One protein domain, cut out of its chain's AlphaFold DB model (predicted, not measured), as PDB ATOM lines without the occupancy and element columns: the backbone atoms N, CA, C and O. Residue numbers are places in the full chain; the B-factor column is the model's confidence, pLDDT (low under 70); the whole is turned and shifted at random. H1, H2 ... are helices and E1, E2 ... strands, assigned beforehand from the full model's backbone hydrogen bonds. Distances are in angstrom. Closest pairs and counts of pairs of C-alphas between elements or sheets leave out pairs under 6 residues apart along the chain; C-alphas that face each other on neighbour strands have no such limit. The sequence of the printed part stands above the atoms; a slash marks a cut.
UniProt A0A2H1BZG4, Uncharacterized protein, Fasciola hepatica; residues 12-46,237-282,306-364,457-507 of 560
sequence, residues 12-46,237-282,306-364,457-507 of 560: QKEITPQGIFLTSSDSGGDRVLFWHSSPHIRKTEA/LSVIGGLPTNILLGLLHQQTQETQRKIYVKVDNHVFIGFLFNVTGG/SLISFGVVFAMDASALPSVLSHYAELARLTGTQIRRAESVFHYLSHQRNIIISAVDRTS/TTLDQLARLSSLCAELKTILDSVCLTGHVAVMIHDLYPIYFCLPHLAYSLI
ATOM      1  N   GLN A  12     -12.048  17.646  22.118       74.44
ATOM      2  CA  GLN A  12     -11.357  18.856  22.597       74.44
ATOM      3  C   GLN A  12     -12.134  19.579  23.723       74.44
ATOM      4  O   GLN A  12     -11.560  19.950  24.742       74.44
ATOM      5  N   LYS A  13     -13.466  19.679  23.579       79.25
ATOM      6  CA  LYS A  13     -14.399  20.278  24.555       79.25
ATOM      7  C   LYS A  13     -14.436  19.573  25.923       79.25
ATOM      8  O   LYS A  13     -14.783  20.206  26.911       79.25
ATOM      9  N   GLU A  14     -14.081  18.291  25.987       82.38
ATOM     10  CA  GLU A  14     -14.049  17.492  27.224       82.38
ATOM     11  C   GLU A  14     -12.719  17.655  27.986       82.38
ATOM     12  O   GLU A  14     -12.614  17.207  29.129       82.38
ATOM     13  N   ILE A  15     -11.699  18.264  27.358       82.19
ATOM     14  CA  ILE A  15     -10.311  18.265  27.853       82.19
ATOM     15  C   ILE A  15      -9.718  19.661  28.049       82.19
ATOM     16  O   ILE A  15      -8.903  19.842  28.952       82.19
ATOM     17  N   THR A  16     -10.123  20.651  27.247       85.06
ATOM     18  CA  THR A  16      -9.695  22.049  27.413       85.06
ATOM     19  C   THR A  16     -10.514  22.750  28.494       85.06
ATOM     20  O   THR A  16     -11.737  22.568  28.521       85.06
ATOM     21  N   PRO A  17      -9.911  23.637  29.303       90.50
ATOM     22  CA  PRO A  17     -10.677  24.520  30.161       90.50
ATOM     23  C   PRO A  17     -11.417  25.546  29.304       90.50
ATOM     24  O   PRO A  17     -10.942  25.972  28.246       90.50
ATOM     25  N   GLN A  18     -12.574  25.977  29.792       88.00
ATOM     26  CA  GLN A  18     -13.283  27.142  29.274       88.00
ATOM     27  C   GLN A  18     -12.683  28.451  29.806       88.00
ATOM     28  O   GLN A  18     -12.768  29.475  29.134       88.00
ATOM     29  N   GLY A  19     -12.026  28.419  30.968       88.69
ATOM     30  CA  GLY A  19     -11.275  29.549  31.512       88.69
ATOM     31  C   GLY A  19     -10.759  29.308  32.929       88.69
ATOM     32  O   GLY A  19     -10.978  28.238  33.501       88.69
ATOM     33  N   ILE A  20     -10.088  30.313  33.488       91.50
ATOM     34  CA  ILE A  20      -9.618  30.357  34.883       91.50
ATOM     35  C   ILE A  20     -10.156  31.620  35.563       91.50
ATOM     36  O   ILE A  20     -10.238  32.667  34.924       91.50
ATOM     37  N   PHE A  21     -10.501  31.544  36.848       90.50
ATOM     38  CA  PHE A  21     -10.747  32.718  37.684       90.50
ATOM     39  C   PHE A  21     -10.058  32.638  39.047       90.50
ATOM     40  O   PHE A  21      -9.717  31.564  39.550       90.50
ATOM     41  N   LEU A  22      -9.870  33.824  39.624       91.19
ATOM     42  CA  LEU A  22      -9.351  34.063  40.963       91.19
ATOM     43  C   LEU A  22     -10.444  34.739  41.799       91.19
ATOM     44  O   LEU A  22     -10.920  35.818  41.434       91.19
ATOM     45  N   THR A  23     -10.822  34.131  42.921       90.19
ATOM     46  CA  THR A  23     -11.688  34.747  43.937       90.19
ATOM     47  C   THR A  23     -10.878  35.222  45.137       90.19
ATOM     48  O   THR A  23      -9.820  34.670  45.431       90.19
ATOM     49  N   SER A  24     -11.390  36.212  45.865       88.44
ATOM     50  CA  SER A  24     -10.853  36.651  47.156       88.44
ATOM     51  C   SER A  24     -11.974  36.986  48.133       88.44
ATOM     52  O   SER A  24     -12.955  37.607  47.727       88.44
ATOM     53  N   SER A  25     -11.775  36.654  49.405       86.12
ATOM     54  CA  SER A  25     -12.652  36.986  50.528       86.12
ATOM     55  C   SER A  25     -11.942  37.955  51.474       86.12
ATOM     56  O   SER A  25     -10.793  37.721  51.857       86.12
ATOM     57  N   ASP A  26     -12.602  39.044  51.853       80.94
ATOM     58  CA  ASP A  26     -12.180  39.939  52.938       80.94
ATOM     59  C   ASP A  26     -13.384  40.386  53.777       80.94
ATOM     60  O   ASP A  26     -14.517  39.959  53.560       80.94
ATOM     61  N   SER A  27     -13.152  41.296  54.723       72.38
ATOM     62  CA  SER A  27     -14.217  41.954  55.495       72.38
ATOM     63  C   SER A  27     -15.240  42.692  54.610       72.38
ATOM     64  O   SER A  27     -16.378  42.878  55.033       72.38
ATOM     65  N   GLY A  28     -14.866  43.065  53.379       67.19
ATOM     66  CA  GLY A  28     -15.745  43.604  52.335       67.19
ATOM     67  C   GLY A  28     -16.470  42.571  51.453       67.19
ATOM     68  O   GLY A  28     -17.006  42.969  50.409       67.19
ATOM     69  N   GLY A  29     -16.481  41.288  51.838       77.19
ATOM     70  CA  GLY A  29     -17.203  40.191  51.178       77.19
ATOM     71  C   GLY A  29     -16.419  39.447  50.089       77.19
ATOM     72  O   GLY A  29     -15.296  39.805  49.733       77.19
ATOM     73  N   ASP A  30     -17.029  38.395  49.539       81.19
ATOM     74  CA  ASP A  30     -16.431  37.584  48.473       81.19
ATOM     75  C   ASP A  30     -16.505  38.294  47.113       81.19
ATOM     76  O   ASP A  30     -17.534  38.861  46.744       81.19
ATOM     77  N   ARG A  31     -15.411  38.244  46.343       83.75
ATOM     78  CA  ARG A  31     -15.280  38.893  45.026       83.75
ATOM     79  C   ARG A  31     -14.539  38.000  44.035       83.75
ATOM     80  O   ARG A  31     -13.635  37.262  44.423       83.75
ATOM     81  N   VAL A  32     -14.862  38.112  42.745       84.31
ATOM     82  CA  VAL A  32     -13.962  37.675  41.662       84.31
ATOM     83  C   VAL A  32     -13.009  38.827  41.360       84.31
ATOM     84  O   VAL A  32     -13.459  39.934  41.084       84.31
ATOM     85  N   LEU A  33     -11.704  38.564  41.403       81.56
ATOM     86  CA  LEU A  33     -10.667  39.525  41.013       81.56
ATOM     87  C   LEU A  33     -10.376  39.456  39.510       81.56
ATOM     88  O   LEU A  33     -10.142  40.469  38.861       81.56
ATOM     89  N   PHE A  34     -10.382  38.250  38.948       84.31
ATOM     90  CA  PHE A  34      -9.953  37.990  37.577       84.31
ATOM     91  C   PHE A  34     -10.718  36.796  37.014       84.31
ATOM     92  O   PHE A  34     -10.870  35.797  37.712       84.31
ATOM     93  N   TRP A  35     -11.147  36.872  35.754       84.69
ATOM     94  CA  TRP A  35     -11.650  35.749  34.959       84.69
ATOM     95  C   TRP A  35     -11.078  35.857  33.548       84.69
ATOM     96  O   TRP A  35     -11.129  36.926  32.945       84.69
ATOM     97  N   HIS A  36     -10.569  34.748  33.015       81.19
ATOM     98  CA  HIS A  36      -9.974  34.693  31.687       81.19
ATOM     99  C   HIS A  36     -10.527  33.523  30.869       81.19
ATOM    100  O   HIS A  36     -10.198  32.362  31.121       81.19
ATOM    101  N   SER A  37     -11.321  33.841  29.841       81.62
ATOM    102  CA  SER A  37     -11.836  32.874  28.866       81.62
ATOM    103  C   SER A  37     -10.719  32.262  28.009       81.62
ATOM    104  O   SER A  37      -9.801  32.947  27.552       81.62
ATOM    105  N   SER A  38     -10.835  30.963  27.748       77.25
ATOM    106  CA  SER A  38      -9.895  30.139  26.980       77.25
ATOM    107  C   SER A  38      -9.681  30.633  25.536       77.25
ATOM    108  O   SER A  38     -10.658  30.993  24.867       77.25
ATOM    109  N   PRO A  39      -8.444  30.591  24.991       61.91
ATOM    110  CA  PRO A  39      -8.147  30.996  23.609       61.91
ATOM    111  C   PRO A  39      -9.013  30.316  22.540       61.91
ATOM    112  O   PRO A  39      -9.318  30.915  21.505       61.91
ATOM    113  N   HIS A  40      -9.443  29.077  22.792       57.38
ATOM    114  CA  HIS A  40     -10.292  28.308  21.874       57.38
ATOM    115  C   HIS A  40     -11.723  28.866  21.780       57.38
ATOM    116  O   HIS A  40     -12.344  28.785  20.719       57.38
ATOM    117  N   ILE A  41     -12.216  29.503  22.851       56.81
ATOM    118  CA  ILE A  41     -13.511  30.200  22.878       56.81
ATOM    119  C   ILE A  41     -13.399  31.560  22.177       56.81
ATOM    120  O   ILE A  41     -14.222  31.866  21.314       56.81
ATOM    121  N   ARG A  42     -12.323  32.325  22.434       52.19
ATOM    122  CA  ARG A  42     -12.077  33.628  21.776       52.19
ATOM    123  C   ARG A  42     -12.170  33.524  20.235       52.19
ATOM    124  O   ARG A  42     -12.768  34.381  19.586       52.19
ATOM    125  N   LYS A  43     -11.663  32.432  19.639       39.94
ATOM    126  CA  LYS A  43     -11.761  32.159  18.185       39.94
ATOM    127  C   LYS A  43     -13.184  31.861  17.682       39.94
ATOM    128  O   LYS A  43     -13.493  32.185  16.533       39.94
ATOM    129  N   THR A  44     -14.048  31.253  18.500       37.94
ATOM    130  CA  THR A  44     -15.443  30.947  18.118       37.94
ATOM    131  C   THR A  44     -16.387  32.136  18.282       37.94
ATOM    132  O   THR A  44     -17.433  32.175  17.640       37.94
ATOM    133  N   GLU A  45     -16.030  33.131  19.093       34.31
ATOM    134  CA  GLU A  45     -16.802  34.373  19.212       34.31
ATOM    135  C   GLU A  45     -16.479  35.349  18.075       34.31
ATOM    136  O   GLU A  45     -17.400  35.879  17.453       34.31
ATOM    137  N   ALA A  46     -15.202  35.488  17.696       34.47
ATOM    138  CA  ALA A  46     -14.789  36.290  16.538       34.47
ATOM    139  C   ALA A  46     -15.496  35.873  15.228       34.47
ATOM    140  O   ALA A  46     -15.883  36.721  14.422       34.47
ATOM    141  N   LEU A 237     -16.844  40.955  34.273       58.69
ATOM    142  CA  LEU A 237     -16.998  40.343  35.594       58.69
ATOM    143  C   LEU A 237     -18.375  39.699  35.853       58.69
ATOM    144  O   LEU A 237     -18.509  38.865  36.743       58.69
ATOM    145  N   SER A 238     -19.422  40.147  35.153       61.25
ATOM    146  CA  SER A 238     -20.823  39.932  35.560       61.25
ATOM    147  C   SER A 238     -21.347  38.501  35.374       61.25
ATOM    148  O   SER A 238     -22.193  38.064  36.161       61.25
ATOM    149  N   VAL A 239     -20.851  37.758  34.375       67.56
ATOM    150  CA  VAL A 239     -21.301  36.392  34.054       67.56
ATOM    151  C   VAL A 239     -20.112  35.491  33.707       67.56
ATOM    152  O   VAL A 239     -19.392  35.750  32.746       67.56
ATOM    153  N   ILE A 240     -19.947  34.386  34.439       73.81
ATOM    154  CA  ILE A 240     -18.881  33.389  34.242       73.81
ATOM    155  C   ILE A 240     -19.529  32.028  33.968       73.81
ATOM    156  O   ILE A 240     -20.353  31.559  34.748       73.81
ATOM    157  N   GLY A 241     -19.197  31.385  32.842       63.84
ATOM    158  CA  GLY A 241     -19.813  30.102  32.456       63.84
ATOM    159  C   GLY A 241     -21.347  30.168  32.348       63.84
ATOM    160  O   GLY A 241     -22.040  29.229  32.723       63.84
ATOM    161  N   GLY A 242     -21.897  31.308  31.916       67.50
ATOM    162  CA  GLY A 242     -23.347  31.542  31.861       67.50
ATOM    163  C   GLY A 242     -24.024  31.834  33.209       67.50
ATOM    164  O   GLY A 242     -25.223  32.098  33.221       67.50
ATOM    165  N   LEU A 243     -23.288  31.839  34.326       72.56
ATOM    166  CA  LEU A 243     -23.822  32.113  35.663       72.56
ATOM    167  C   LEU A 243     -23.479  33.526  36.147       72.56
ATOM    168  O   LEU A 243     -22.319  33.929  36.047       72.56
ATOM    169  N   PRO A 244     -24.446  34.263  36.727       79.12
ATOM    170  CA  PRO A 244     -24.177  35.507  37.437       79.12
ATOM    171  C   PRO A 244     -23.137  35.312  38.546       79.12
ATOM    172  O   PRO A 244     -23.252  34.409  39.379       79.12
ATOM    173  N   THR A 245     -22.124  36.176  38.574       80.56
ATOM    174  CA  THR A 245     -20.956  36.015  39.454       80.56
ATOM    175  C   THR A 245     -21.301  36.034  40.946       80.56
ATOM    176  O   THR A 245     -20.679  35.318  41.727       80.56
ATOM    177  N   ASN A 246     -22.347  36.754  41.359       76.12
ATOM    178  CA  ASN A 246     -22.855  36.721  42.735       76.12
ATOM    179  C   ASN A 246     -23.401  35.335  43.143       76.12
ATOM    180  O   ASN A 246     -23.212  34.913  44.282       76.12
ATOM    181  N   ILE A 247     -24.038  34.605  42.219       79.69
ATOM    182  CA  ILE A 247     -24.522  33.236  42.457       79.69
ATOM    183  C   ILE A 247     -23.334  32.272  42.524       79.69
ATOM    184  O   ILE A 247     -23.266  31.442  43.428       79.69
ATOM    185  N   LEU A 248     -22.366  32.414  41.611       82.06
ATOM    186  CA  LEU A 248     -21.145  31.604  41.604       82.06
ATOM    187  C   LEU A 248     -20.350  31.762  42.912       82.06
ATOM    188  O   LEU A 248     -19.952  30.763  43.504       82.06
ATOM    189  N   LEU A 249     -20.176  32.994  43.401       81.94
ATOM    190  CA  LEU A 249     -19.511  33.264  44.678       81.94
ATOM    191  C   LEU A 249     -20.272  32.643  45.861       81.94
ATOM    192  O   LEU A 249     -19.650  31.974  46.680       81.94
ATOM    193  N   GLY A 250     -21.605  32.752  45.907       75.19
ATOM    194  CA  GLY A 250     -22.419  32.104  46.946       75.19
ATOM    195  C   GLY A 250     -22.288  30.572  46.975       75.19
ATOM    196  O   GLY A 250     -22.173  29.979  48.048       75.19
ATOM    197  N   LEU A 251     -22.230  29.925  45.804       75.81
ATOM    198  CA  LEU A 251     -22.008  28.475  45.688       75.81
ATOM    199  C   LEU A 251     -20.609  28.048  46.165       75.81
ATOM    200  O   LEU A 251     -20.453  26.962  46.723       75.81
ATOM    201  N   LEU A 252     -19.594  28.894  45.965       75.75
ATOM    202  CA  LEU A 252     -18.233  28.657  46.455       75.75
ATOM    203  C   LEU A 252     -18.128  28.893  47.969       75.75
ATOM    204  O   LEU A 252     -17.512  28.087  48.668       75.75
ATOM    205  N   HIS A 253     -18.781  29.938  48.486       69.62
ATOM    206  CA  HIS A 253     -18.808  30.289  49.908       69.62
ATOM    207  C   HIS A 253     -19.315  29.139  50.789       69.62
ATOM    208  O   HIS A 253     -18.763  28.870  51.856       69.62
ATOM    209  N   GLN A 254     -20.327  28.401  50.322       60.25
ATOM    210  CA  GLN A 254     -20.908  27.271  51.054       60.25
ATOM    211  C   GLN A 254     -19.914  26.108  51.288       60.25
ATOM    212  O   GLN A 254     -20.150  25.267  52.155       60.25
ATOM    213  N   GLN A 255     -18.787  26.046  50.566       62.00
ATOM    214  CA  GLN A 255     -17.817  24.944  50.648       62.00
ATOM    215  C   GLN A 255     -16.611  25.205  51.586       62.00
ATOM    216  O   GLN A 255     -15.663  24.431  51.547       62.00
ATOM    217  N   THR A 256     -16.592  26.218  52.466       53.81
ATOM    218  CA  THR A 256     -15.331  26.862  52.948       53.81
ATOM    219  C   THR A 256     -14.660  26.433  54.277       53.81
ATOM    220  O   THR A 256     -13.519  26.818  54.499       53.81
ATOM    221  N   GLN A 257     -15.273  25.639  55.163       50.25
ATOM    222  CA  GLN A 257     -14.857  25.478  56.585       50.25
ATOM    223  C   GLN A 257     -13.501  24.770  56.936       50.25
ATOM    224  O   GLN A 257     -13.323  24.392  58.089       50.25
ATOM    225  N   GLU A 258     -12.525  24.588  56.032       55.91
ATOM    226  CA  GLU A 258     -11.190  24.004  56.358       55.91
ATOM    227  C   GLU A 258     -10.027  24.714  55.634       55.91
ATOM    228  O   GLU A 258     -10.227  25.474  54.691       55.91
ATOM    229  N   THR A 259      -8.785  24.459  56.070       56.81
ATOM    230  CA  THR A 259      -7.567  25.222  55.708       56.81
ATOM    231  C   THR A 259      -7.109  25.108  54.248       56.81
ATOM    232  O   THR A 259      -6.426  26.012  53.752       56.81
ATOM    233  N   GLN A 260      -7.464  24.021  53.561       61.75
ATOM    234  CA  GLN A 260      -7.391  23.865  52.107       61.75
ATOM    235  C   GLN A 260      -8.586  23.026  51.662       61.75
ATOM    236  O   GLN A 260      -8.752  21.905  52.139       61.75
ATOM    237  N   ARG A 261      -9.406  23.526  50.732       77.88
ATOM    238  CA  ARG A 261     -10.582  22.780  50.254       77.88
ATOM    239  C   ARG A 261     -10.664  22.718  48.740       77.88
ATOM    240  O   ARG A 261     -10.585  23.739  48.060       77.88
ATOM    241  N   LYS A 262     -10.852  21.499  48.226       86.62
ATOM    242  CA  LYS A 262     -11.103  21.220  46.810       86.62
ATOM    243  C   LYS A 262     -12.514  21.679  46.454       86.62
ATOM    244  O   LYS A 262     -13.488  21.111  46.937       86.62
ATOM    245  N   ILE A 263     -12.606  22.667  45.574       87.25
ATOM    246  CA  ILE A 263     -13.867  23.107  44.979       87.25
ATOM    247  C   ILE A 263     -14.339  22.031  44.001       87.25
ATOM    248  O   ILE A 263     -13.576  21.605  43.129       87.25
ATOM    249  N   TYR A 264     -15.609  21.651  44.099       89.94
ATOM    250  CA  TYR A 264     -16.323  20.979  43.017       89.94
ATOM    251  C   TYR A 264     -17.772  21.463  42.993       89.94
ATOM    252  O   TYR A 264     -18.558  21.145  43.887       89.94
ATOM    253  N   VAL A 265     -18.120  22.236  41.964       88.25
ATOM    254  CA  VAL A 265     -19.473  22.762  41.752       88.25
ATOM    255  C   VAL A 265     -19.866  22.493  40.302       88.25
ATOM    256  O   VAL A 265     -19.289  23.066  39.380       88.25
ATOM    257  N   LYS A 266     -20.839  21.602  40.088       89.12
ATOM    258  CA  LYS A 266     -21.426  21.333  38.769       89.12
ATOM    259  C   LYS A 266     -22.740  22.095  38.634       89.12
ATOM    260  O   LYS A 266     -23.614  21.936  39.480       89.12
ATOM    261  N   VAL A 267     -22.881  22.874  37.566       85.44
ATOM    262  CA  VAL A 267     -24.095  23.639  37.257       85.44
ATOM    263  C   VAL A 267     -24.360  23.543  35.759       85.44
ATOM    264  O   VAL A 267     -23.511  23.920  34.952       85.44
ATOM    265  N   ASP A 268     -25.518  23.002  35.388       84.56
ATOM    266  CA  ASP A 268     -25.931  22.755  34.003       84.56
ATOM    267  C   ASP A 268     -24.825  22.098  33.148       84.56
ATOM    268  O   ASP A 268     -24.436  20.947  33.376       84.56
ATOM    269  N   ASN A 269     -24.301  22.845  32.171       85.88
ATOM    270  CA  ASN A 269     -23.269  22.417  31.228       85.88
ATOM    271  C   ASN A 269     -21.831  22.739  31.684       85.88
ATOM    272  O   ASN A 269     -20.892  22.511  30.920       85.88
ATOM    273  N   HIS A 270     -21.636  23.213  32.917       87.62
ATOM    274  CA  HIS A 270     -20.347  23.655  33.452       87.62
ATOM    275  C   HIS A 270     -19.959  22.921  34.742       87.62
ATOM    276  O   HIS A 270     -20.797  22.523  35.554       87.62
ATOM    277  N   VAL A 271     -18.653  22.750  34.937       91.12
ATOM    278  CA  VAL A 271     -18.038  22.233  36.163       91.12
ATOM    279  C   VAL A 271     -16.940  23.198  36.582       91.12
ATOM    280  O   VAL A 271     -15.955  23.377  35.869       91.12
ATOM    281  N   PHE A 272     -17.096  23.800  37.753       92.06
ATOM    282  CA  PHE A 272     -16.077  24.619  38.390       92.06
ATOM    283  C   PHE A 272     -15.263  23.744  39.338       92.06
ATOM    284  O   PHE A 272     -15.821  23.061  40.203       92.06
ATOM    285  N   ILE A 273     -13.945  23.737  39.151       92.62
ATOM    286  CA  ILE A 273     -13.024  22.895  39.912       92.62
ATOM    287  C   ILE A 273     -11.746  23.657  40.249       92.62
ATOM    288  O   ILE A 273     -11.184  24.361  39.413       92.62
ATOM    289  N   GLY A 274     -11.290  23.548  41.492       92.31
ATOM    290  CA  GLY A 274     -10.230  24.410  42.001       92.31
ATOM    291  C   GLY A 274      -9.897  24.145  43.459       92.31
ATOM    292  O   GLY A 274     -10.296  23.118  44.008       92.31
ATOM    293  N   PHE A 275      -9.200  25.086  44.093       90.81
ATOM    294  CA  PHE A 275      -8.897  25.042  45.525       90.81
ATOM    295  C   PHE A 275      -9.065  26.410  46.194       90.81
ATOM    296  O   PHE A 275      -8.660  27.431  45.639       90.81
ATOM    297  N   LEU A 276      -9.628  26.391  47.404       89.12
ATOM    298  CA  LEU A 276      -9.657  27.497  48.365       89.12
ATOM    299  C   LEU A 276      -8.457  27.422  49.318       89.12
ATOM    300  O   LEU A 276      -8.048  26.333  49.732       89.12
ATOM    301  N   PHE A 277      -7.943  28.594  49.687       88.44
ATOM    302  CA  PHE A 277      -6.787  28.797  50.554       88.44
ATOM    303  C   PHE A 277      -7.071  29.912  51.557       88.44
ATOM    304  O   PHE A 277      -7.367  31.039  51.161       88.44
ATOM    305  N   ASN A 278      -6.902  29.629  52.847       87.38
ATOM    306  CA  ASN A 278      -6.934  30.669  53.875       87.38
ATOM    307  C   ASN A 278      -5.585  31.407  53.923       87.38
ATOM    308  O   ASN A 278      -4.529  30.794  53.733       87.38
ATOM    309  N   VAL A 279      -5.644  32.718  54.163       82.25
ATOM    310  CA  VAL A 279      -4.495  33.640  54.244       82.25
ATOM    311  C   VAL A 279      -4.236  34.065  55.685       82.25
ATOM    312  O   VAL A 279      -3.081  34.148  56.096       82.25
ATOM    313  N   THR A 280      -5.290  34.265  56.482       69.00
ATOM    314  CA  THR A 280      -5.164  34.513  57.922       69.00
ATOM    315  C   THR A 280      -4.463  33.349  58.621       69.00
ATOM    316  O   THR A 280      -4.989  32.233  58.678       69.00
ATOM    317  N   GLY A 281      -3.288  33.633  59.187       51.28
ATOM    318  CA  GLY A 281      -2.651  32.780  60.187       51.28
ATOM    319  C   GLY A 281      -3.522  32.649  61.442       51.28
ATOM    320  O   GLY A 281      -4.387  33.486  61.701       51.28
ATOM    321  N   GLY A 282      -3.309  31.575  62.205       34.72
ATOM    322  CA  GLY A 282      -4.069  31.313  63.429       34.72
ATOM    323  C   GLY A 282      -3.831  32.363  64.527       34.72
ATOM    324  O   GLY A 282      -2.830  33.082  64.485       34.72
ATOM    325  N   SER A 306      -8.366  43.290  55.445       71.06
ATOM    326  CA  SER A 306      -7.542  42.085  55.630       71.06
ATOM    327  C   SER A 306      -8.058  40.944  54.746       71.06
ATOM    328  O   SER A 306      -9.235  40.589  54.825       71.06
ATOM    329  N   LEU A 307      -7.187  40.388  53.900       80.31
ATOM    330  CA  LEU A 307      -7.488  39.248  53.035       80.31
ATOM    331  C   LEU A 307      -7.635  37.972  53.884       80.31
ATOM    332  O   LEU A 307      -6.674  37.520  54.503       80.31
ATOM    333  N   ILE A 308      -8.834  37.390  53.901       84.56
ATOM    334  CA  ILE A 308      -9.172  36.220  54.725       84.56
ATOM    335  C   ILE A 308      -8.820  34.931  53.976       84.56
ATOM    336  O   ILE A 308      -8.137  34.049  54.504       84.56
ATOM    337  N   SER A 309      -9.266  34.823  52.723       87.44
ATOM    338  CA  SER A 309      -9.045  33.653  51.869       87.44
ATOM    339  C   SER A 309      -9.076  34.014  50.383       87.44
ATOM    340  O   SER A 309      -9.469  35.116  49.991       87.44
ATOM    341  N   PHE A 310      -8.651  33.081  49.534       91.50
ATOM    342  CA  PHE A 310      -8.760  33.184  48.080       91.50
ATOM    343  C   PHE A 310      -8.985  31.813  47.439       91.50
ATOM    344  O   PHE A 310      -8.709  30.778  48.048       91.50
ATOM    345  N   GLY A 311      -9.483  31.798  46.204       91.25
ATOM    346  CA  GLY A 311      -9.733  30.575  45.444       91.25
ATOM    347  C   GLY A 311      -9.189  30.658  44.023       91.25
ATOM    348  O   GLY A 311      -9.453  31.625  43.315       91.25
ATOM    349  N   VAL A 312      -8.453  29.633  43.592       94.44
ATOM    350  CA  VAL A 312      -8.015  29.462  42.195       94.44
ATOM    351  C   VAL A 312      -8.895  28.393  41.562       94.44
ATOM    352  O   VAL A 312      -8.960  27.275  42.081       94.44
ATOM    353  N   VAL A 313      -9.595  28.723  40.472       92.81
ATOM    354  CA  VAL A 313     -10.660  27.871  39.918       92.81
ATOM    355  C   VAL A 313     -10.615  27.825  38.393       92.81
ATOM    356  O   VAL A 313     -10.570  28.857  37.732       92.81
ATOM    357  N   PHE A 314     -10.687  26.623  37.825       93.88
ATOM    358  CA  PHE A 314     -10.915  26.397  36.401       93.88
ATOM    359  C   PHE A 314     -12.399  26.142  36.129       93.88
ATOM    360  O   PHE A 314     -13.055  25.378  36.841       93.88
ATOM    361  N   ALA A 315     -12.912  26.744  35.057       92.31
ATOM    362  CA  ALA A 315     -14.196  26.385  34.471       92.31
ATOM    363  C   ALA A 315     -13.973  25.321  33.388       92.31
ATOM    364  O   ALA A 315     -13.193  25.521  32.456       92.31
ATOM    365  N   MET A 316     -14.667  24.196  33.511       92.12
ATOM    366  CA  MET A 316     -14.616  23.038  32.618       92.12
ATOM    367  C   MET A 316     -16.017  22.736  32.077       92.12
ATOM    368  O   MET A 316     -17.026  23.169  32.635       92.12
ATOM    369  N   ASP A 317     -16.094  21.965  30.998       90.50
ATOM    370  CA  ASP A 317     -17.370  21.481  30.474       90.50
ATOM    371  C   ASP A 317     -17.946  20.340  31.331       90.50
ATOM    372  O   ASP A 317     -17.206  19.493  31.829       90.50
ATOM    373  N   ALA A 318     -19.272  20.248  31.458       88.94
ATOM    374  CA  ALA A 318     -19.935  19.194  32.236       88.94
ATOM    375  C   ALA A 318     -19.779  17.768  31.672       88.94
ATOM    376  O   ALA A 318     -20.186  16.813  32.346       88.94
ATOM    377  N   SER A 319     -19.212  17.635  30.467       88.56
ATOM    378  CA  SER A 319     -18.805  16.372  29.841       88.56
ATOM    379  C   SER A 319     -17.360  15.945  30.158       88.56
ATOM    380  O   SER A 319     -16.979  14.822  29.831       88.56
ATOM    381  N   ALA A 320     -16.559  16.795  30.814       88.31
ATOM    382  CA  ALA A 320     -15.172  16.488  31.159       88.31
ATOM    383  C   ALA A 320     -15.058  15.302  32.136       88.31
ATOM    384  O   ALA A 320     -15.769  15.222  33.141       88.31
ATOM    385  N   LEU A 321     -14.134  14.379  31.855       83.69
ATOM    386  CA  LEU A 321     -13.978  13.151  32.638       83.69
ATOM    387  C   LEU A 321     -13.391  13.442  34.038       83.69
ATOM    388  O   LEU A 321     -12.510  14.297  34.160       83.69
ATOM    389  N   PRO A 322     -13.766  12.686  35.094       86.00
ATOM    390  CA  PRO A 322     -13.221  12.866  36.446       86.00
ATOM    391  C   PRO A 322     -11.689  12.817  36.528       86.00
ATOM    392  O   PRO A 322     -11.092  13.523  37.340       86.00
ATOM    393  N   SER A 323     -11.044  12.031  35.659       83.00
ATOM    394  CA  SER A 323      -9.587  11.992  35.513       83.00
ATOM    395  C   SER A 323      -9.031  13.337  35.042       83.00
ATOM    396  O   SER A 323      -8.189  13.913  35.723       83.00
ATOM    397  N   VAL A 324      -9.527  13.875  33.922       87.44
ATOM    398  CA  VAL A 324      -9.171  15.205  33.392       87.44
ATOM    399  C   VAL A 324      -9.351  16.265  34.476       87.44
ATOM    400  O   VAL A 324      -8.401  16.967  34.818       87.44
ATOM    401  N   LEU A 325     -10.538  16.307  35.084       90.12
ATOM    402  CA  LEU A 325     -10.894  17.230  36.159       90.12
ATOM    403  C   LEU A 325      -9.902  17.177  37.336       90.12
ATOM    404  O   LEU A 325      -9.496  18.220  37.844       90.12
ATOM    405  N   SER A 326      -9.436  15.989  37.736       88.75
ATOM    406  CA  SER A 326      -8.458  15.862  38.825       88.75
ATOM    407  C   SER A 326      -7.102  16.514  38.520       88.75
ATOM    408  O   SER A 326      -6.456  17.000  39.445       88.75
ATOM    409  N   HIS A 327      -6.686  16.589  37.252       89.19
ATOM    410  CA  HIS A 327      -5.450  17.281  36.865       89.19
ATOM    411  C   HIS A 327      -5.603  18.809  36.948       89.19
ATOM    412  O   HIS A 327      -4.714  19.481  37.461       89.19
ATOM    413  N   TYR A 328      -6.746  19.362  36.526       92.88
ATOM    414  CA  TYR A 328      -7.039  20.795  36.690       92.88
ATOM    415  C   TYR A 328      -7.182  21.197  38.163       92.88
ATOM    416  O   TYR A 328      -6.740  22.277  38.551       92.88
ATOM    417  N   ALA A 329      -7.733  20.310  38.998       92.44
ATOM    418  CA  ALA A 329      -7.745  20.498  40.445       92.44
ATOM    419  C   ALA A 329      -6.317  20.585  41.013       92.44
ATOM    420  O   ALA A 329      -6.025  21.497  41.781       92.44
ATOM    421  N   GLU A 330      -5.420  19.678  40.614       90.88
ATOM    422  CA  GLU A 330      -4.031  19.675  41.088       90.88
ATOM    423  C   GLU A 330      -3.244  20.899  40.598       90.88
ATOM    424  O   GLU A 330      -2.535  21.519  41.387       90.88
ATOM    425  N   LEU A 331      -3.439  21.333  39.347       93.56
ATOM    426  CA  LEU A 331      -2.865  22.589  38.854       93.56
ATOM    427  C   LEU A 331      -3.344  23.791  39.682       93.56
ATOM    428  O   LEU A 331      -2.526  24.595  40.120       93.56
ATOM    429  N   ALA A 332      -4.646  23.895  39.968       94.88
ATOM    430  CA  ALA A 332      -5.171  24.947  40.841       94.88
ATOM    431  C   ALA A 332      -4.586  24.867  42.264       94.88
ATOM    432  O   ALA A 332      -4.277  25.902  42.862       94.88
ATOM    433  N   ARG A 333      -4.374  23.649  42.787       93.75
ATOM    434  CA  ARG A 333      -3.736  23.412  44.089       93.75
ATOM    435  C   ARG A 333      -2.295  23.920  44.115       93.75
ATOM    436  O   ARG A 333      -1.899  24.581  45.074       93.75
ATOM    437  N   LEU A 334      -1.517  23.631  43.073       93.69
ATOM    438  CA  LEU A 334      -0.128  24.072  42.934       93.69
ATOM    439  C   LEU A 334      -0.050  25.596  42.793       93.69
ATOM    440  O   LEU A 334       0.628  26.241  43.593       93.69
ATOM    441  N   THR A 335      -0.812  26.177  41.861       95.38
ATOM    442  CA  THR A 335      -0.869  27.627  41.627       95.38
ATOM    443  C   THR A 335      -1.235  28.390  42.896       95.38
ATOM    444  O   THR A 335      -0.496  29.277  43.323       95.38
ATOM    445  N   GLY A 336      -2.321  28.002  43.574       93.38
ATOM    446  CA  GLY A 336      -2.720  28.642  44.825       93.38
ATOM    447  C   GLY A 336      -1.742  28.404  45.982       93.38
ATOM    448  O   GLY A 336      -1.555  29.289  46.813       93.38
ATOM    449  N   THR A 337      -1.026  27.274  46.014       92.81
ATOM    450  CA  THR A 337       0.031  27.048  47.018       92.81
ATOM    451  C   THR A 337       1.202  28.019  46.841       92.81
ATOM    452  O   THR A 337       1.701  28.540  47.840       92.81
ATOM    453  N   GLN A 338       1.617  28.309  45.602       94.94
ATOM    454  CA  GLN A 338       2.666  29.303  45.342       94.94
ATOM    455  C   GLN A 338       2.181  30.735  45.613       94.94
ATOM    456  O   GLN A 338       2.884  31.492  46.276       94.94
ATOM    457  N   ILE A 339       0.947  31.083  45.224       94.31
ATOM    458  CA  ILE A 339       0.346  32.387  45.556       94.31
ATOM    459  C   ILE A 339       0.262  32.583  47.082       94.31
ATOM    460  O   ILE A 339       0.620  33.649  47.576       94.31
ATOM    461  N   ARG A 340      -0.117  31.554  47.859       92.12
ATOM    462  CA  ARG A 340      -0.157  31.636  49.334       92.12
ATOM    463  C   ARG A 340       1.235  31.840  49.944       92.12
ATOM    464  O   ARG A 340       1.357  32.528  50.953       92.12
ATOM    465  N   ARG A 341       2.286  31.263  49.349       91.00
ATOM    466  CA  ARG A 341       3.682  31.494  49.764       91.00
ATOM    467  C   ARG A 341       4.120  32.931  49.470       91.00
ATOM    468  O   ARG A 341       4.666  33.571  50.360       91.00
ATOM    469  N   ALA A 342       3.816  33.445  48.277       91.56
ATOM    470  CA  ALA A 342       4.101  34.830  47.903       91.56
ATOM    471  C   ALA A 342       3.337  35.844  48.779       91.56
ATOM    472  O   ALA A 342       3.900  36.857  49.185       91.56
ATOM    473  N   GLU A 343       2.084  35.555  49.140       91.25
ATOM    474  CA  GLU A 343       1.321  36.366  50.097       91.25
ATOM    475  C   GLU A 343       1.950  36.349  51.496       91.25
ATOM    476  O   GLU A 343       2.156  37.405  52.086       91.25
ATOM    477  N   SER A 344       2.331  35.171  51.999       86.81
ATOM    478  CA  SER A 344       2.901  34.995  53.343       86.81
ATOM    479  C   SER A 344       4.285  35.631  53.551       86.81
ATOM    480  O   SER A 344       4.748  35.667  54.691       86.81
ATOM    481  N   VAL A 345       4.968  36.066  52.486       88.38
ATOM    482  CA  VAL A 345       6.325  36.649  52.548       88.38
ATOM    483  C   VAL A 345       6.363  38.085  52.013       88.38
ATOM    484  O   VAL A 345       7.093  38.910  52.554       88.38
ATOM    485  N   PHE A 346       5.572  38.400  50.981       89.56
ATOM    486  CA  PHE A 346       5.633  39.678  50.259       89.56
ATOM    487  C   PHE A 346       4.290  40.424  50.182       89.56
ATOM    488  O   PHE A 346       4.222  41.474  49.547       89.56
ATOM    489  N   HIS A 347       3.211  39.888  50.769       90.25
ATOM    490  CA  HIS A 347       1.837  40.385  50.581       90.25
ATOM    491  C   HIS A 347       1.433  40.536  49.102       90.25
ATOM    492  O   HIS A 347       0.685  41.441  48.719       90.25
ATOM    493  N   TYR A 348       1.963  39.648  48.252       92.00
ATOM    494  CA  TYR A 348       1.835  39.724  46.799       92.00
ATOM    495  C   TYR A 348       0.377  39.715  46.322       92.00
ATOM    496  O   TYR A 348      -0.006  40.554  45.509       92.00
ATOM    497  N   LEU A 349      -0.459  38.814  46.843       91.69
ATOM    498  CA  LEU A 349      -1.862  38.715  46.445       91.69
ATOM    499  C   LEU A 349      -2.665  39.916  46.958       91.69
ATOM    500  O   LEU A 349      -3.469  40.461  46.207       91.69
ATOM    501  N   SER A 350      -2.417  40.372  48.186       89.88
ATOM    502  CA  SER A 350      -3.033  41.577  48.754       89.88
ATOM    503  C   SER A 350      -2.671  42.837  47.953       89.88
ATOM    504  O   SER A 350      -3.535  43.667  47.669       89.88
ATOM    505  N   HIS A 351      -1.416  42.963  47.510       90.56
ATOM    506  CA  HIS A 351      -0.963  44.068  46.663       90.56
ATOM    507  C   HIS A 351      -1.587  44.014  45.257       90.56
ATOM    508  O   HIS A 351      -2.185  44.993  44.806       90.56
ATOM    509  N   GLN A 352      -1.521  42.857  44.588       91.44
ATOM    510  CA  GLN A 352      -2.100  42.659  43.253       91.44
ATOM    511  C   GLN A 352      -3.625  42.837  43.259       91.44
ATOM    512  O   GLN A 352      -4.165  43.488  42.367       91.44
ATOM    513  N   ARG A 353      -4.321  42.361  44.301       89.00
ATOM    514  CA  ARG A 353      -5.756  42.600  44.532       89.00
ATOM    515  C   ARG A 353      -6.094  44.093  44.513       89.00
ATOM    516  O   ARG A 353      -7.055  44.482  43.854       89.00
ATOM    517  N   ASN A 354      -5.324  44.922  45.215       88.25
ATOM    518  CA  ASN A 354      -5.603  46.357  45.303       88.25
ATOM    519  C   ASN A 354      -5.375  47.067  43.959       88.25
ATOM    520  O   ASN A 354      -6.174  47.925  43.584       88.25
ATOM    521  N   ILE A 355      -4.357  46.655  43.192       89.31
ATOM    522  CA  ILE A 355      -4.161  47.112  41.807       89.31
ATOM    523  C   ILE A 355      -5.381  46.743  40.951       89.31
ATOM    524  O   ILE A 355      -5.971  47.627  40.331       89.31
ATOM    525  N   ILE A 356      -5.791  45.469  40.967       88.00
ATOM    526  CA  ILE A 356      -6.923  44.939  40.192       88.00
ATOM    527  C   ILE A 356      -8.219  45.703  40.493       88.00
ATOM    528  O   ILE A 356      -8.866  46.184  39.565       88.00
ATOM    529  N   ILE A 357      -8.575  45.863  41.773       85.19
ATOM    530  CA  ILE A 357      -9.787  46.590  42.184       85.19
ATOM    531  C   ILE A 357      -9.716  48.043  41.694       85.19
ATOM    532  O   ILE A 357     -10.613  48.493  40.986       85.19
ATOM    533  N   SER A 358      -8.596  48.739  41.936       85.06
ATOM    534  CA  SER A 358      -8.422  50.130  41.490       85.06
ATOM    535  C   SER A 358      -8.461  50.312  39.965       85.06
ATOM    536  O   SER A 358      -8.737  51.413  39.489       85.06
ATOM    537  N   ALA A 359      -8.186  49.259  39.188       83.44
ATOM    538  CA  ALA A 359      -8.320  49.266  37.737       83.44
ATOM    539  C   ALA A 359      -9.782  49.079  37.302       83.44
ATOM    540  O   ALA A 359     -10.266  49.853  36.480       83.44
ATOM    541  N   VAL A 360     -10.496  48.109  37.886       78.12
ATOM    542  CA  VAL A 360     -11.909  47.814  37.575       78.12
ATOM    543  C   VAL A 360     -12.840  48.966  37.981       78.12
ATOM    544  O   VAL A 360     -13.772  49.308  37.247       78.12
ATOM    545  N   ASP A 361     -12.554  49.627  39.103       78.50
ATOM    546  CA  ASP A 361     -13.298  50.813  39.538       78.50
ATOM    547  C   ASP A 361     -13.112  51.981  38.545       78.50
ATOM    548  O   ASP A 361     -14.065  52.697  38.240       78.50
ATOM    549  N   ARG A 362     -11.913  52.134  37.957       73.12
ATOM    550  CA  ARG A 362     -11.619  53.153  36.927       73.12
ATOM    551  C   ARG A 362     -12.224  52.842  35.558       73.12
ATOM    552  O   ARG A 362     -12.505  53.778  34.815       73.12
ATOM    553  N   THR A 363     -12.414  51.571  35.195       61.81
ATOM    554  CA  THR A 363     -13.034  51.195  33.908       61.81
ATOM    555  C   THR A 363     -14.559  51.272  33.918       61.81
ATOM    556  O   THR A 363     -15.172  51.080  32.873       61.81
ATOM    557  N   SER A 364     -15.181  51.562  35.065       49.50
ATOM    558  CA  SER A 364     -16.635  51.582  35.242       49.50
ATOM    559  C   SER A 364     -17.220  52.991  35.006       49.50
ATOM    560  O   SER A 364     -17.057  53.853  35.868       49.50
ATOM    561  N   THR A 457      -9.050  43.809  24.569       61.38
ATOM    562  CA  THR A 457     -10.068  43.424  25.549       61.38
ATOM    563  C   THR A 457      -9.689  43.951  26.934       61.38
ATOM    564  O   THR A 457      -8.515  43.957  27.308       61.38
ATOM    565  N   THR A 458     -10.677  44.358  27.736       67.00
ATOM    566  CA  THR A 458     -10.458  44.861  29.110       67.00
ATOM    567  C   THR A 458      -9.697  43.865  29.995       67.00
ATOM    568  O   THR A 458      -8.985  44.252  30.919       67.00
ATOM    569  N   LEU A 459      -9.785  42.577  29.666       66.88
ATOM    570  CA  LEU A 459      -9.029  41.485  30.265       66.88
ATOM    571  C   LEU A 459      -7.535  41.508  29.902       66.88
ATOM    572  O   LEU A 459      -6.689  41.311  30.773       66.88
ATOM    573  N   ASP A 460      -7.198  41.764  28.638       74.19
ATOM    574  CA  ASP A 460      -5.804  41.889  28.204       74.19
ATOM    575  C   ASP A 460      -5.191  43.199  28.755       74.19
ATOM    576  O   ASP A 460      -4.047  43.205  29.208       74.19
ATOM    577  N   GLN A 461      -5.991  44.272  28.875       77.31
ATOM    578  CA  GLN A 461      -5.608  45.491  29.601       77.31
ATOM    579  C   GLN A 461      -5.296  45.206  31.082       77.31
ATOM    580  O   GLN A 461      -4.251  45.631  31.577       77.31
ATOM    581  N   LEU A 462      -6.154  44.452  31.783       80.38
ATOM    582  CA  LEU A 462      -5.949  44.067  33.185       80.38
ATOM    583  C   LEU A 462      -4.711  43.170  33.370       80.38
ATOM    584  O   LEU A 462      -3.995  43.312  34.362       80.38
ATOM    585  N   ALA A 463      -4.406  42.307  32.396       81.50
ATOM    586  CA  ALA A 463      -3.183  41.504  32.384       81.50
ATOM    587  C   ALA A 463      -1.900  42.346  32.231       81.50
ATOM    588  O   ALA A 463      -0.858  41.937  32.732       81.50
ATOM    589  N   ARG A 464      -1.948  43.537  31.614       83.19
ATOM    590  CA  ARG A 464      -0.806  44.482  31.632       83.19
ATOM    591  C   ARG A 464      -0.644  45.218  32.964       83.19
ATOM    592  O   ARG A 464       0.442  45.712  33.245       83.19
ATOM    593  N   LEU A 465      -1.717  45.347  33.749       85.81
ATOM    594  CA  LEU A 465      -1.719  46.096  35.011       85.81
ATOM    595  C   LEU A 465      -1.341  45.230  36.219       85.81
ATOM    596  O   LEU A 465      -0.755  45.744  37.166       85.81
ATOM    597  N   SER A 466      -1.661  43.935  36.192       90.69
ATOM    598  CA  SER A 466      -1.363  42.994  37.275       90.69
ATOM    599  C   SER A 466      -0.511  41.829  36.778       90.69
ATOM    600  O   SER A 466      -0.930  41.070  35.901       90.69
ATOM    601  N   SER A 467       0.661  41.637  37.393       92.88
ATOM    602  CA  SER A 467       1.540  40.496  37.114       92.88
ATOM    603  C   SER A 467       0.844  39.171  37.419       92.88
ATOM    604  O   SER A 467       0.954  38.240  36.633       92.88
ATOM    605  N   LEU A 468       0.025  39.110  38.473       93.38
ATOM    606  CA  LEU A 468      -0.769  37.924  38.802       93.38
ATOM    607  C   LEU A 468      -1.805  37.595  37.713       93.38
ATOM    608  O   LEU A 468      -2.025  36.428  37.392       93.38
ATOM    609  N   CYS A 469      -2.410  38.607  37.089       91.00
ATOM    610  CA  CYS A 469      -3.291  38.406  35.940       91.00
ATOM    611  C   CYS A 469      -2.521  37.904  34.703       91.00
ATOM    612  O   CYS A 469      -3.018  37.026  33.996       91.00
ATOM    613  N   ALA A 470      -1.299  38.396  34.461       91.50
ATOM    614  CA  ALA A 470      -0.419  37.886  33.403       91.50
ATOM    615  C   ALA A 470       0.051  36.440  33.662       91.50
ATOM    616  O   ALA A 470       0.039  35.615  32.747       91.50
ATOM    617  N   GLU A 471       0.404  36.106  34.904       94.75
ATOM    618  CA  GLU A 471       0.778  34.761  35.355       94.75
ATOM    619  C   GLU A 471      -0.380  33.775  35.139       94.75
ATOM    620  O   GLU A 471      -0.215  32.764  34.455       94.75
ATOM    621  N   LEU A 472      -1.582  34.092  35.637       93.75
ATOM    622  CA  LEU A 472      -2.774  33.247  35.488       93.75
ATOM    623  C   LEU A 472      -3.222  33.108  34.023       93.75
ATOM    624  O   LEU A 472      -3.624  32.017  33.611       93.75
ATOM    625  N   LYS A 473      -3.104  34.176  33.219       91.81
ATOM    626  CA  LYS A 473      -3.286  34.124  31.760       91.81
ATOM    627  C   LYS A 473      -2.295  33.157  31.114       91.81
ATOM    628  O   LYS A 473      -2.708  32.281  30.361       91.81
ATOM    629  N   THR A 474      -1.009  33.282  31.439       92.00
ATOM    630  CA  THR A 474       0.053  32.433  30.878       92.00
ATOM    631  C   THR A 474      -0.164  30.968  31.245       92.00
ATOM    632  O   THR A 474      -0.084  30.113  30.372       92.00
ATOM    633  N   ILE A 475      -0.547  30.665  32.492       93.56
ATOM    634  CA  ILE A 475      -0.907  29.305  32.926       93.56
ATOM    635  C   ILE A 475      -2.047  28.731  32.067       93.56
ATOM    636  O   ILE A 475      -1.933  27.603  31.584       93.56
ATOM    637  N   LEU A 476      -3.129  29.487  31.842       92.06
ATOM    638  CA  LEU A 476      -4.247  29.029  31.011       92.06
ATOM    639  C   LEU A 476      -3.834  28.835  29.544       92.06
ATOM    640  O   LEU A 476      -4.175  27.816  28.947       92.06
ATOM    641  N   ASP A 477      -3.110  29.792  28.965       89.19
ATOM    642  CA  ASP A 477      -2.681  29.743  27.566       89.19
ATOM    643  C   ASP A 477      -1.710  28.572  27.331       89.19
ATOM    644  O   ASP A 477      -1.911  27.789  26.403       89.19
ATOM    645  N   SER A 478      -0.730  28.370  28.219       87.56
ATOM    646  CA  SER A 478       0.167  27.208  28.223       87.56
ATOM    647  C   SER A 478      -0.602  25.887  28.273       87.56
ATOM    648  O   SER A 478      -0.362  25.001  27.452       87.56
ATOM    649  N   VAL A 479      -1.580  25.755  29.175       89.19
ATOM    650  CA  VAL A 479      -2.439  24.562  29.243       89.19
ATOM    651  C   VAL A 479      -3.225  24.349  27.947       89.19
ATOM    652  O   VAL A 479      -3.281  23.231  27.437       89.19
ATOM    653  N   CYS A 480      -3.807  25.409  27.390       85.12
ATOM    654  CA  CYS A 480      -4.631  25.345  26.187       85.12
ATOM    655  C   CYS A 480      -3.843  25.087  24.893       85.12
ATOM    656  O   CYS A 480      -4.452  24.638  23.918       85.12
ATOM    657  N   LEU A 481      -2.543  25.399  24.852       82.19
ATOM    658  CA  LEU A 481      -1.712  25.339  23.643       82.19
ATOM    659  C   LEU A 481      -0.709  24.179  23.644       82.19
ATOM    660  O   LEU A 481      -0.611  23.473  22.643       82.19
ATOM    661  N   THR A 482       0.029  23.973  24.740       80.12
ATOM    662  CA  THR A 482       1.068  22.930  24.847       80.12
ATOM    663  C   THR A 482       0.685  21.823  25.823       80.12
ATOM    664  O   THR A 482       1.065  20.671  25.624       80.12
ATOM    665  N   GLY A 483      -0.066  22.156  26.877       79.44
ATOM    666  CA  GLY A 483      -0.324  21.267  28.007       79.44
ATOM    667  C   GLY A 483       0.817  21.193  29.028       79.44
ATOM    668  O   GLY A 483       0.771  20.335  29.908       79.44
ATOM    669  N   HIS A 484       1.819  22.074  28.930       83.31
ATOM    670  CA  HIS A 484       2.915  22.217  29.892       83.31
ATOM    671  C   HIS A 484       3.021  23.658  30.386       83.31
ATOM    672  O   HIS A 484       3.209  24.588  29.601       83.31
ATOM    673  N   VAL A 485       2.931  23.807  31.701       87.69
ATOM    674  CA  VAL A 485       3.059  25.055  32.445       87.69
ATOM    675  C   VAL A 485       4.455  25.109  33.052       87.69
ATOM    676  O   VAL A 485       4.830  24.226  33.822       87.69
ATOM    677  N   ALA A 486       5.184  26.174  32.733       88.94
ATOM    678  CA  ALA A 486       6.394  26.600  33.421       88.94
ATOM    679  C   ALA A 486       6.274  28.112  33.645       88.94
ATOM    680  O   ALA A 486       6.542  28.899  32.740       88.94
ATOM    681  N   VAL A 487       5.774  28.505  34.817       91.50
ATOM    682  CA  VAL A 487       5.473  29.906  35.164       91.50
ATOM    683  C   VAL A 487       5.996  30.195  36.566       91.50
ATOM    684  O   VAL A 487       5.788  29.398  37.477       91.50
ATOM    685  N   MET A 488       6.659  31.334  36.746       92.00
ATOM    686  CA  MET A 488       7.064  31.834  38.061       92.00
ATOM    687  C   MET A 488       5.952  32.728  38.611       92.00
ATOM    688  O   MET A 488       5.510  33.631  37.911       92.00
ATOM    689  N   ILE A 489       5.510  32.499  39.849       93.06
ATOM    690  CA  ILE A 489       4.666  33.451  40.583       93.06
ATOM    691  C   ILE A 489       5.574  34.432  41.320       93.06
ATOM    692  O   ILE A 489       6.453  34.002  42.075       93.06
ATOM    693  N   HIS A 490       5.349  35.731  41.117       93.31
ATOM    694  CA  HIS A 490       6.159  36.819  41.670       93.31
ATOM    695  C   HIS A 490       7.664  36.644  41.372       93.31
ATOM    696  O   HIS A 490       8.499  36.849  42.246       93.31
ATOM    697  N   ASP A 491       7.995  36.159  40.168       89.81
ATOM    698  CA  ASP A 491       9.352  35.824  39.689       89.81
ATOM    699  C   ASP A 491      10.173  34.840  40.563       89.81
ATOM    700  O   ASP A 491      11.308  34.504  40.224       89.81
ATOM    701  N   LEU A 492       9.602  34.318  41.657       90.38
ATOM    702  CA  LEU A 492      10.319  33.572  42.703       90.38
ATOM    703  C   LEU A 492       9.762  32.166  42.971       90.38
ATOM    704  O   LEU A 492      10.521  31.279  43.356       90.38
ATOM    705  N   TYR A 493       8.459  31.935  42.781       91.69
ATOM    706  CA  TYR A 493       7.819  30.664  43.140       91.69
ATOM    707  C   TYR A 493       7.416  29.862  41.891       91.69
ATOM    708  O   TYR A 493       6.385  30.163  41.286       91.69
ATOM    709  N   PRO A 494       8.181  28.826  41.493       90.19
ATOM    710  CA  PRO A 494       7.915  28.081  40.265       90.19
ATOM    711  C   PRO A 494       6.645  27.226  40.336       90.19
ATOM    712  O   PRO A 494       6.403  26.491  41.298       90.19
ATOM    713  N   ILE A 495       5.872  27.251  39.253       90.88
ATOM    714  CA  ILE A 495       4.836  26.277  38.920       90.88
ATOM    715  C   ILE A 495       5.322  25.506  37.693       90.88
ATOM    716  O   ILE A 495       5.315  26.033  36.580       90.88
ATOM    717  N   TYR A 496       5.697  24.247  37.911       86.81
ATOM    718  CA  TYR A 496       5.926  23.266  36.855       86.81
ATOM    719  C   TYR A 496       4.797  22.240  36.881       86.81
ATOM    720  O   TYR A 496       4.531  21.632  37.920       86.81
ATOM    721  N   PHE A 497       4.109  22.062  35.756       86.25
ATOM    722  CA  PHE A 497       3.004  21.112  35.644       86.25
ATOM    723  C   PHE A 497       2.794  20.676  34.195       86.25
ATOM    724  O   PHE A 497       2.801  21.504  33.287       86.25
ATOM    725  N   CYS A 498       2.536  19.389  33.966       81.56
ATOM    726  CA  CYS A 498       2.141  18.874  32.659       81.56
ATOM    727  C   CYS A 498       0.824  18.100  32.750       81.56
ATOM    728  O   CYS A 498       0.572  17.356  33.696       81.56
ATOM    729  N   LEU A 499      -0.028  18.260  31.739       80.62
ATOM    730  CA  LEU A 499      -1.214  17.433  31.564       80.62
ATOM    731  C   LEU A 499      -0.795  16.106  30.913       80.62
ATOM    732  O   LEU A 499      -0.350  16.132  29.764       80.62
ATOM    733  N   PRO A 500      -0.981  14.932  31.552       74.81
ATOM    734  CA  PRO A 500      -0.509  13.656  30.995       74.81
ATOM    735  C   PRO A 500      -1.100  13.310  29.621       74.81
ATOM    736  O   PRO A 500      -0.497  12.576  28.846       74.81
ATOM    737  N   HIS A 501      -2.260  13.884  29.296       69.25
ATOM    738  CA  HIS A 501      -2.947  13.724  28.014       69.25
ATOM    739  C   HIS A 501      -2.511  14.710  26.918       69.25
ATOM    740  O   HIS A 501      -2.985  14.609  25.793       69.25
ATOM    741  N   LEU A 502      -1.630  15.660  27.239       67.38
ATOM    742  CA  LEU A 502      -0.936  16.523  26.280       67.38
ATOM    743  C   LEU A 502       0.592  16.366  26.375       67.38
ATOM    744  O   LEU A 502       1.308  16.920  25.550       67.38
ATOM    745  N   ALA A 503       1.101  15.562  27.317       64.06
ATOM    746  CA  ALA A 503       2.528  15.319  27.528       64.06
ATOM    747  C   ALA A 503       3.263  14.813  26.269       64.06
ATOM    748  O   ALA A 503       4.428  15.139  26.058       64.06
ATOM    749  N   TYR A 504       2.578  14.081  25.381       54.16
ATOM    750  CA  TYR A 504       3.135  13.655  24.091       54.16
ATOM    751  C   TYR A 504       3.311  14.804  23.078       54.16
ATOM    752  O   TYR A 504       4.033  14.647  22.099       54.16
ATOM    753  N   SER A 505       2.675  15.961  23.282       52.53
ATOM    754  CA  SER A 505       2.844  17.148  22.433       52.53
ATOM    755  C   SER A 505       4.114  17.937  22.774       52.53
ATOM    756  O   SER A 505       4.575  18.725  21.955       52.53
ATOM    757  N   LEU A 506       4.691  17.718  23.961       51.81
ATOM    758  CA  LEU A 506       5.799  18.518  24.503       51.81
ATOM    759  C   LEU A 506       7.135  18.281  23.794       51.81
ATOM    760  O   LEU A 506       7.994  19.151  23.798       51.81
ATOM    761  N   ILE A 507       7.284  17.127  23.143       50.38
ATOM    762  CA  ILE A 507       8.484  16.745  22.380       50.38
ATOM    763  C   ILE A 507       8.506  17.440  20.997       50.38
ATOM    764  O   ILE A 507       9.477  17.342  20.252       50.38
TER     765      ILE A 507
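AT A GLANCE: This is residues 12 to 46, 237 to 282, 306 to 364 and 457 to 507 of the 560 residues of an uncharacterized protein of Fasciola hepatica (UniProt A0A2H1BZG4). A twisted sheet of five antiparallel strands makes the core; H4 and H7 run along its strands on one face with H5 across them, while on the opposite face the sheet curls round the short helix H3. A small hairpin, E6 and E7, packs on H4 and H7 on their side away from the large sheet, and the short helices H1 and H2 lie at one end of the whole. The printed part has 191 residues, with seven named helices and seven named strands in the order H1 E1 E2 H2 H3 E3 E4 E5 H4 H5 H6 H7 E6 E7. The large sheet's order is E2 - E1 - E5 - E4 - E3, and the class is mixed, helices and strands. The whole is compact, with a radius of gyration of the C-alphas of 15.6 A and spans of 42 by 35 by 35 A.

IN THESE COORDINATES: Begin with the large sheet at C-alpha 19, at (-11.275, 29.549, 31.512), where E1, residues 19 to 26, starts. Beside it look for E2, residues 29 to 37, and E5, residues 307 to 317, the longest strand at 30.4 A; then come E4, residues 270 to 278, and E3, residues 260 to 267. Find C-alpha 322 at (-13.221, 12.866, 36.446); from there H4, residues 322 to 346, runs 35.6 A to C-alpha 346 at (5.633, 39.678, 50.259). H5 is residues 348 to 362, 21.4 A, and H7 is residues 467 to 481, 20.5 A. The short helices are H1, residues 12 to 15, H2, residues 39 to 46, H3, residues 245 to 253, and H6, residues 458 to 465. E6, residues 484 to 489, and E7, residues 493 to 498, come last.

HOW THE PARTS SIT: In the large sheet, E1 and E2 form a hairpin, with N 22 and O 34 2.9 A apart, within hydrogen-bond range. Between E1 and E5, N 21 and O 313 are 2.8 A apart; between E5 and E4, N 273 and O 314 are 3.0 A apart; in the hairpin E3 and E4, N 263 and O 274 are 2.8 A apart. The helices make three layers with the sheet, helices on both faces: H4, H5 and H7 on one, H3 on the other. H4 is over E5 and E4 at a height of 8.3 A, and its closest C-alphas to E4 are those of Gly 274 and Ala 329, 4.9 A. H7 is over E2 and E1 at 9.3 A, with Ile 20 and Leu 476 its closest C-alphas to E1, 6.8 A. H5 runs across the strands, at 82 degrees to E2 on the local plane. H3 comes closest to E2 at the C-alphas of Asp 30 and Leu 249, 6.5 A. H5 touches H6 at Ile 356 and Leu 462, C-alphas 7.1 A apart, at a steep tilt of 47 degrees, opposite ways. H4 and H5 touch only at the corner, as do H6 and H7. H2 and H7 only just touch, with 3 pairs of C-alphas within 8 A; H1 and H6 only graze the sheet. In the hairpin E6 and E7, N 485 and O 497 are 2.8 A apart; the C-alphas of Ser 478 and Val 485 are the closest of H7 and E6, 5.6 A, and those of Gln 338 and Tyr 493 the closest of H4 and E7, 5.8 A. Every O i to N i+4 pair is within hydrogen-bond range in H3, H4, H6 and H7; H2 has 3 of 4, H5 has 10 of 11, and H1 is too short for such a pair.

THE WHOLE: The two C-alphas farthest apart are those of Ala 46 and Gly 282, 48.4 A. Three cuts interrupt the printed part: C-alphas 46 and 237 are 19.6 A apart, 282 and 306 are 13.7 A apart, and 364 and 457 are 14.3 A apart. Of the links that are printed whole, H3 to E3 is short and the others are tight. The mean pLDDT of the printed part is 81.0, and 37 residues are under 70, among them residues 39 to 46, 253 to 260 and 501 to 507 of this predicted model.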